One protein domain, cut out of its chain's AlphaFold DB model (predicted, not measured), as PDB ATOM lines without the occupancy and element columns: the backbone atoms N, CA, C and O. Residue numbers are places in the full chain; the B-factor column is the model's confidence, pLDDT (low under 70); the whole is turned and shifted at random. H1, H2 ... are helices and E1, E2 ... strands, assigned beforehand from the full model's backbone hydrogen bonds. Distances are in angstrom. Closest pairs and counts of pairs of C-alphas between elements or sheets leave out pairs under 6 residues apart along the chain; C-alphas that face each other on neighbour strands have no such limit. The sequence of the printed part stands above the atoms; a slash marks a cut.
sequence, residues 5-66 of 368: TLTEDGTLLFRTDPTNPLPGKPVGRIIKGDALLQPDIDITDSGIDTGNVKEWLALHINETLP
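AT A GLANCE: This is residues 5 to 66 of the 368 residues of an uncharacterized protein of Alphaproteobacteria bacterium CG_4_9_14_3_um_filter_47_13 (UniProt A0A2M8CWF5). A small, twisted sheet of three strands, E1, E2 and E3, has one helix, H1, packed on it, mostly by way of E3. The link from E1 to E2 sticks out at one end of the long axis with residues 17 to 22, and the turn from E2 to E3 lies at the other. The printed part has 62 residues with three named strands and then one named helix, along the chain E1 E2 E3 H1; the sheet's order is E1 - E2 - E3, all antiparallel, and the class is mixed, helices and strands. It is compact, with a radius of gyration of the C-alphas of 11.7 A, and rounded, spanning 33 by 27 by 21 A.

HOW THE PARTS SIT: Begin with the sheet, a meander, each strand the antiparallel neighbour of the one before: E1, residues 11 to 14, E2, residues 25 to 35, and E3, residues 38 to 43. In the hairpin of E1 and E2, look for N 12 and O 28, 2.9 A apart and within hydrogen-bond range. In the hairpin of E2 and E3, N 31 and O 40 are within that range at 2.8 A. The sheet is only just strongly twisted, its C-alphas up to 4.3 A off the best plane. H1, residues 50 to 64, is on the sheet at a height of 5.6 A, only just over none of its strands: 2 of its C-alphas fall on E1 and 2 on E2. The closest C-alphas of E3 and H1 are those of Ile 43 and Thr 50, 7.0 A apart. In H1 every O i to N i+4 pair is within hydrogen-bond range.

IN THESE COORDINATES: Find C-alpha 11 at (42.640, 37.394, 218.996), where E1 begins; it is 10.0 A long. E2 measures 27.3 A and E3 16.0 A. H1 runs 20.8 A to C-alpha 64 at (47.075, 36.295, 235.103).

THE WHOLE: The C-alphas farthest apart, those of Thr 19 and Asp 34, are 34.8 A apart. The printed part has no cut, no link is long, and no printed residue is under 70 in pLDDT.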
ATOM      1  N   THR A   5      37.575  37.363 226.249       90.25
ATOM      2  CA  THR A   5      38.600  36.321 226.381       90.25
ATOM      3  C   THR A   5      39.706  36.537 225.353       90.25
ATOM      4  O   THR A   5      39.416  36.928 224.223       90.25
ATOM      5  N   LEU A   6      40.953  36.252 225.734       92.50
ATOM      6  CA  LEU A   6      42.126  36.336 224.864       92.50
ATOM      7  C   LEU A   6      42.562  34.929 224.439       92.50
ATOM      8  O   LEU A   6      42.683  34.037 225.279       92.50
ATOM      9  N   THR A   7      42.785  34.749 223.141       92.75
ATOM     10  CA  THR A   7      43.325  33.510 222.556       92.75
ATOM     11  C   THR A   7      44.847  33.570 222.434       92.75
ATOM     12  O   THR A   7      45.437  34.650 222.470       92.75
ATOM     13  N   GLU A   8      45.491  32.415 222.274       90.06
ATOM     14  CA  GLU A   8      46.954  32.301 222.131       90.06
ATOM     15  C   GLU A   8      47.482  32.957 220.843       90.06
ATOM     16  O   GLU A   8      48.613  33.438 220.815       90.06
ATOM     17  N   ASP A   9      46.626  33.081 219.828       90.56
ATOM     18  CA  ASP A   9      46.912  33.772 218.564       90.56
ATOM     19  C   ASP A   9      46.790  35.304 218.677       90.56
ATOM     20  O   ASP A   9      46.865  36.022 217.680       90.56
ATOM     21  N   GLY A  10      46.517  35.830 219.877       90.69
ATOM     22  CA  GLY A  10      46.335  37.264 220.108       90.69
ATOM     23  C   GLY A  10      44.968  37.813 219.684       90.69
ATOM     24  O   GLY A  10      44.770  39.028 219.666       90.69
ATOM     25  N   THR A  11      43.997  36.955 219.358       92.81
ATOM     26  CA  THR A  11      42.640  37.394 218.996       92.81
ATOM     27  C   THR A  11      41.782  37.603 220.243       92.81
ATOM     28  O   THR A  11      41.732  36.747 221.134       92.81
ATOM     29  N   LEU A  12      41.085  38.740 220.284       91.88
ATOM     30  CA  LEU A  12      40.115  39.096 221.312       91.88
ATOM     31  C   LEU A  12      38.737  38.589 220.906       91.88
ATOM     32  O   LEU A  12      38.236  38.911 219.826       91.88
ATOM     33  N   LEU A  13      38.118  37.810 221.787       91.19
ATOM     34  CA  LEU A  13      36.766  37.302 221.598       91.19
ATOM     35  C   LEU A  13      35.821  37.952 222.609       91.19
ATOM     36  O   LEU A  13      36.137  38.029 223.797       91.19
ATOM     37  N   PHE A  14      34.645  38.366 222.148       88.75
ATOM     38  CA  PHE A  14      33.565  38.892 222.973       88.75
ATOM     39  C   PHE A  14      32.413  37.897 223.060       88.75
ATOM     40  O   PHE A  14      31.968  37.326 222.061       88.75
ATOM     41  N   ARG A  15      31.898  37.704 224.271       86.69
ATOM     42  CA  ARG A  15      30.753  36.845 224.547       86.69
ATOM     43  C   ARG A  15      29.607  37.685 225.105       86.69
ATOM     44  O   ARG A  15      29.732  38.273 226.177       86.69
ATOM     45  N   THR A  16      28.483  37.691 224.387       78.38
ATOM     46  CA  THR A  16      27.254  38.392 224.791       78.38
ATOM     47  C   THR A  16      26.642  37.766 226.045       78.38
ATOM     48  O   THR A  16      26.372  38.478 227.009       78.38
ATOM     49  N   ASP A  17      26.520  36.431 226.067       78.38
ATOM     50  CA  ASP A  17      25.943  35.680 227.187       78.38
ATOM     51  C   ASP A  17      27.012  34.864 227.923       78.38
ATOM     52  O   ASP A  17      27.573  33.930 227.345       78.38
ATOM     53  N   PRO A  18      27.291  35.136 229.211       71.00
ATOM     54  CA  PRO A  18      28.381  34.481 229.935       71.00
ATOM     55  C   PRO A  18      28.177  32.970 230.126       71.00
ATOM     56  O   PRO A  18      29.159  32.247 230.288       71.00
ATOM     57  N   THR A  19      26.931  32.491 230.072       76.50
ATOM     58  CA  THR A  19      26.547  31.080 230.255       76.50
ATOM     59  C   THR A  19      26.747  30.233 228.993       76.50
ATOM     60  O   THR A  19      26.695  29.008 229.062       76.50
ATOM     61  N   ASN A  20      26.980  30.854 227.832       76.88
ATOM     62  CA  ASN A  20      27.149  30.119 226.583       76.88
ATOM     63  C   ASN A  20      28.510  29.381 226.564       76.88
ATOM     64  O   ASN A  20      29.541  30.033 226.755       76.88
ATOM     65  N   PRO A  21      28.552  28.055 226.322       74.38
ATOM     66  CA  PRO A  21      29.806  27.305 226.240       74.38
ATOM     67  C   PRO A  21      30.638  27.627 224.988       74.38
ATOM     68  O   PRO A  21      31.835  27.345 224.974       74.38
ATOM     69  N   LEU A  22      30.043  28.221 223.948       77.44
ATOM     70  CA  LEU A  22      30.726  28.491 222.684       77.44
ATOM     71  C   LEU A  22      31.793  29.597 222.816       77.44
ATOM     72  O   LEU A  22      31.637  30.531 223.618       77.44
ATOM     73  N   PRO A  23      32.892  29.520 222.039       74.12
ATOM     74  CA  PRO A  23      33.855  30.613 221.951       74.12
ATOM     75  C   PRO A  23      33.147  31.905 221.512       74.12
ATOM     76  O   PRO A  23      32.199  31.875 220.727       74.12
ATOM     77  N   GLY A  24      33.563  33.036 222.088       83.00
ATOM     78  CA  GLY A  24      33.003  34.346 221.746       83.00
ATOM     79  C   GLY A  24      33.254  34.720 220.281       83.00
ATOM     80  O   GLY A  24      34.071  34.101 219.601       83.00
ATOM     81  N   LYS A  25      32.572  35.758 219.794       87.81
ATOM     82  CA  LYS A  25      32.816  36.307 218.454       87.81
ATOM     83  C   LYS A  25      34.134  37.092 218.442       87.81
ATOM     84  O   LYS A  25      34.390  37.796 219.418       87.81
ATOM     85  N   PRO A  26      34.958  37.004 217.385       90.44
ATOM     86  CA  PRO A  26      36.175  37.798 217.273       90.44
ATOM     87  C   PRO A  26      35.837  39.272 217.069       90.44
ATOM     88  O   PRO A  26      34.988  39.603 216.247       90.44
ATOM     89  N   VAL A  27      36.496  40.140 217.833       91.56
ATOM     90  CA  VAL A  27      36.202  41.585 217.862       91.56
ATOM     91  C   VAL A  27      37.417  42.460 217.589       91.56
ATOM     92  O   VAL A  27      37.279  43.636 217.269       91.56
ATOM     93  N   GLY A  28      38.612  41.885 217.680       91.44
ATOM     94  CA  GLY A  28      39.862  42.580 217.425       91.44
ATOM     95  C   GLY A  28      41.065  41.698 217.720       91.44
ATOM     96  O   GLY A  28      40.928  40.512 218.043       91.44
ATOM     97  N   ARG A  29      42.250  42.289 217.635       93.62
ATOM     98  CA  ARG A  29      43.521  41.644 217.964       93.62
ATOM     99  C   ARG A  29      44.370  42.555 218.830       93.62
ATOM    100  O   ARG A  29      44.265  43.776 218.770       93.62
ATOM    101  N   ILE A  30      45.214  41.942 219.643       94.62
ATOM    102  CA  ILE A  30      46.268  42.679 220.331       94.62
ATOM    103  C   ILE A  30      47.381  43.008 219.337       94.62
ATOM    104  O   ILE A  30      47.728  42.201 218.472       94.62
ATOM    105  N   ILE A  31      47.953  44.187 219.495       94.62
ATOM    106  CA  ILE A  31      49.099  44.671 218.737       94.62
ATOM    107  C   ILE A  31      50.192  45.100 219.714       94.62
ATOM    108  O   ILE A  31      49.973  45.257 220.921       94.62
ATOM    109  N   LYS A  32      51.407  45.265 219.201       94.94
ATOM    110  CA  LYS A  32      52.517  45.773 220.000       94.94
ATOM    111  C   LYS A  32      52.177  47.176 220.520       94.94
ATOM    112  O   LYS A  32      51.926  48.070 219.722       94.94
ATOM    113  N   GLY A  33      52.178  47.337 221.842       92.56
ATOM    114  CA  GLY A  33      52.017  48.635 222.499       92.56
ATOM    115  C   GLY A  33      53.353  49.246 222.919       92.56
ATOM    116  O   GLY A  33      54.413  48.824 222.450       92.56
ATOM    117  N   ASP A  34      53.297  50.216 223.832       89.75
ATOM    118  CA  ASP A  34      54.457  51.019 224.250       89.75
ATOM    119  C   ASP A  34      55.433  50.255 225.157       89.75
ATOM    120  O   ASP A  34      56.636  50.524 225.158       89.75
ATOM    121  N   ALA A  35      54.935  49.268 225.910       90.25
ATOM    122  CA  ALA A  35      55.740  48.446 226.806       90.25
ATOM    123  C   ALA A  35      55.380  46.958 226.701       90.25
ATOM    124  O   ALA A  35      54.269  46.578 226.338       90.25
ATOM    125  N   LEU A  36      56.318  46.095 227.103       90.44
ATOM    126  CA  LEU A  36      56.200  44.630 227.032       90.44
ATOM    127  C   LEU A  36      54.937  44.067 227.714       90.44
ATOM    128  O   LEU A  36      54.370  43.078 227.258       90.44
ATOM    129  N   LEU A  37      54.502  44.690 228.813       91.19
ATOM    130  CA  LEU A  37      53.319  44.302 229.593       91.19
ATOM    131  C   LEU A  37      52.112  45.228 229.348       91.19
ATOM    132  O   LEU A  37      51.116  45.135 230.063       91.19
ATOM    133  N   GLN A  38      52.205  46.123 228.361       91.94
ATOM    134  CA  GLN A  38      51.150  47.047 227.942       91.94
ATOM    135  C   GLN A  38      50.953  46.931 226.423       91.94
ATOM    136  O   GLN A  38      51.349  47.829 225.680       91.94
ATOM    137  N   PRO A  39      50.395  45.804 225.941       93.56
ATOM    138  CA  PRO A  39      50.001  45.682 224.542       93.56
ATOM    139  C   PRO A  39      48.884  46.676 224.209       93.56
ATOM    140  O   PRO A  39      48.063  47.002 225.070       93.56
ATOM    141  N   ASP A  40      48.840  47.117 222.955       93.69
ATOM    142  CA  ASP A  40      47.733  47.923 222.444       93.69
ATOM    143  C   ASP A  40      46.724  47.030 221.699       93.69
ATOM    144  O   ASP A  40      46.925  45.819 221.560       93.69
ATOM    145  N   ILE A  41      45.594  47.595 221.284       93.38
ATOM    146  CA  ILE A  41      44.468  46.839 220.736       93.38
ATOM    147  C   ILE A  41      44.012  47.450 219.418       93.38
ATOM    148  O   ILE A  41      43.722  48.641 219.355       93.38
ATOM    149  N   ASP A  42      43.868  46.599 218.406       92.06
ATOM    150  CA  ASP A  42      43.219  46.921 217.141       92.06
ATOM    151  C   ASP A  42      41.826  46.269 217.100       92.06
ATOM    152  O   ASP A  42      41.698  45.039 217.101       92.06
ATOM    153  N   ILE A  43      40.771  47.088 217.145       90.25
ATOM    154  CA  ILE A  43      39.374  46.632 217.183       90.25
ATOM    155  C   ILE A  43      38.766  46.744 215.789       90.25
ATOM    156  O   ILE A  43      38.727  47.817 215.198       90.25
ATOM    157  N   THR A  44      38.237  45.628 215.289       87.25
ATOM    158  CA  THR A  44      37.590  45.562 213.972       87.25
ATOM    159  C   THR A  44      36.083  45.829 214.055       87.25
ATOM    160  O   THR A  44      35.480  46.275 213.083       87.25
ATOM    161  N   ASP A  45      35.459  45.564 215.208       81.56
ATOM    162  CA  ASP A  45      34.022  45.769 215.425       81.56
ATOM    163  C   ASP A  45      33.731  47.151 216.037       81.56
ATOM    164  O   ASP A  45      34.008  47.406 217.210       81.56
ATOM    165  N   SER A  46      33.115  48.039 215.252       73.75
ATOM    166  CA  SER A  46      32.749  49.401 215.667       73.75
ATOM    167  C   SER A  46      31.711  49.465 216.795       73.75
ATOM    168  O   SER A  46      31.509  50.530 217.374       73.75
ATOM    169  N   GLY A  47      31.020  48.360 217.102       80.06
ATOM    170  CA  GLY A  47      30.029  48.295 218.179       80.06
ATOM    171  C   GLY A  47      30.623  48.154 219.584       80.06
ATOM    172  O   GLY A  47      29.871  48.150 220.560       80.06
ATOM    173  N   ILE A  48      31.946  48.009 219.708       84.19
ATOM    174  CA  ILE A  48      32.624  47.735 220.978       84.19
ATOM    175  C   ILE A  48      33.453  48.932 221.418       84.19
ATOM    176  O   ILE A  48      34.286  49.454 220.683       84.19
ATOM    177  N   ASP A  49      33.247  49.336 222.670       85.44
ATOM    178  CA  ASP A  49      34.013  50.410 223.287       85.44
ATOM    179  C   ASP A  49      35.468  49.983 223.542       85.44
ATOM    180  O   ASP A  49      35.752  49.164 224.421       85.44
ATOM    181  N   THR A  50      36.387  50.581 222.782       86.31
ATOM    182  CA  THR A  50      37.839  50.378 222.897       86.31
ATOM    183  C   THR A  50      38.381  50.621 224.307       86.31
ATOM    184  O   THR A  50      39.264  49.879 224.739       86.31
ATOM    185  N   GLY A  51      37.846  51.601 225.046       86.19
ATOM    186  CA  GLY A  51      38.312  51.936 226.395       86.19
ATOM    187  C   GLY A  51      38.092  50.781 227.368       86.19
ATOM    188  O   GLY A  51      39.026  50.320 228.023       86.19
ATOM    189  N   ASN A  52      36.882  50.222 227.357       88.62
ATOM    190  CA  ASN A  52      36.513  49.066 228.173       88.62
ATOM    191  C   ASN A  52      37.367  47.823 227.853       88.62
ATOM    192  O   ASN A  52      37.764  47.084 228.753       88.62
ATOM    193  N   VAL A  53      37.703  47.590 226.577       90.50
ATOM    194  CA  VAL A  53      38.568  46.459 226.197       90.50
ATOM    195  C   VAL A  53      40.003  46.666 226.688       90.50
ATOM    196  O   VAL A  53      40.607  45.715 227.187       90.50
ATOM    197  N   LYS A  54      40.545  47.890 226.602       91.25
ATOM    198  CA  LYS A  54      41.884  48.217 227.124       91.25
ATOM    199  C   LYS A  54      41.961  48.039 228.641       91.25
ATOM    200  O   LYS A  54      42.889  47.393 229.129       91.25
ATOM    201  N   GLU A  55      40.968  48.534 229.376       92.06
ATOM    202  CA  GLU A  55      40.868  48.334 230.827       92.06
ATOM    203  C   GLU A  55      40.764  46.849 231.184       92.06
ATOM    204  O   GLU A  55      41.498  46.354 232.043       92.06
ATOM    205  N   TRP A  56      39.909  46.105 230.476       92.75
ATOM    206  CA  TRP A  56      39.794  44.663 230.658       92.75
ATOM    207  C   TRP A  56      41.115  43.941 230.379       92.75
ATOM    208  O   TRP A  56      41.476  43.047 231.143       92.75
ATOM    209  N   LEU A  57      41.847  44.308 229.323       93.38
ATOM    210  CA  LEU A  57      43.114  43.671 228.969       93.38
ATOM    211  C   LEU A  57      44.173  43.921 230.046       93.38
ATOM    212  O   LEU A  57      44.846  42.982 230.471       93.38
ATOM    213  N   ALA A  58      44.271  45.154 230.550       92.88
ATOM    214  CA  ALA A  58      45.162  45.491 231.656       92.88
ATOM    215  C   ALA A  58      44.827  44.680 232.922       92.88
ATOM    216  O   ALA A  58      45.720  44.099 233.546       92.88
ATOM    217  N   LEU A  59      43.539  44.568 233.270       93.00
ATOM    218  CA  LEU A  59      43.083  43.728 234.381       93.00
ATOM    219  C   LEU A  59      43.374  42.245 234.134       93.00
ATOM    220  O   LEU A  59      43.862  41.561 235.029       93.00
ATOM    221  N   HIS A  60      43.138  41.742 232.921       93.44
ATOM    222  CA  HIS A  60      43.400  40.353 232.552       93.44
ATOM    223  C   HIS A  60      44.885  39.997 232.694       93.44
ATOM    224  O   HIS A  60      45.207  38.933 233.234       93.44
ATOM    225  N   ILE A  61      45.782  40.890 232.261       93.94
ATOM    226  CA  ILE A  61      47.231  40.725 232.412       93.94
ATOM    227  C   ILE A  61      47.611  40.713 233.894       93.94
ATOM    228  O   ILE A  61      48.306  39.795 234.326       93.94
ATOM    229  N   ASN A  62      47.110  41.661 234.691       93.25
ATOM    230  CA  ASN A  62      47.410  41.739 236.124       93.25
ATOM    231  C   ASN A  62      46.866  40.531 236.913       93.25
ATOM    232  O   ASN A  62      47.556  40.009 237.785       93.25
ATOM    233  N   GLU A  63      45.668  40.036 236.591       93.06
ATOM    234  CA  GLU A  63      45.088  38.836 237.214       93.06
ATOM    235  C   GLU A  63      45.846  37.553 236.842       93.06
ATOM    236  O   GLU A  63      45.958  36.632 237.654       93.06
ATOM    237  N   THR A  64      46.354  37.475 235.608       93.69
ATOM    238  CA  THR A  64      47.075  36.295 235.103       93.69
ATOM    239  C   THR A  64      48.541  36.297 235.543       93.69
ATOM    240  O   THR A  64      49.108  35.234 235.811       93.69
ATOM    241  N   LEU A  65      49.147  37.481 235.677       94.56
ATOM    242  CA  LEU A  65      50.529  37.709 236.110       94.56
ATOM    243  C   LEU A  65      50.582  38.505 237.429       94.56
ATOM    244  O   LEU A  65      51.268  39.529 237.504       94.56
ATOM    245  N   PRO A  66      49.931  38.030 238.510       91.38
ATOM    246  CA  PRO A  66      49.791  38.806 239.741       91.38
ATOM    247  C   PRO A  66      51.146  39.138 240.369       91.38
ATOM    248  O   PRO A  66      51.327  40.202 240.943       91.38
TER     249      PRO A  66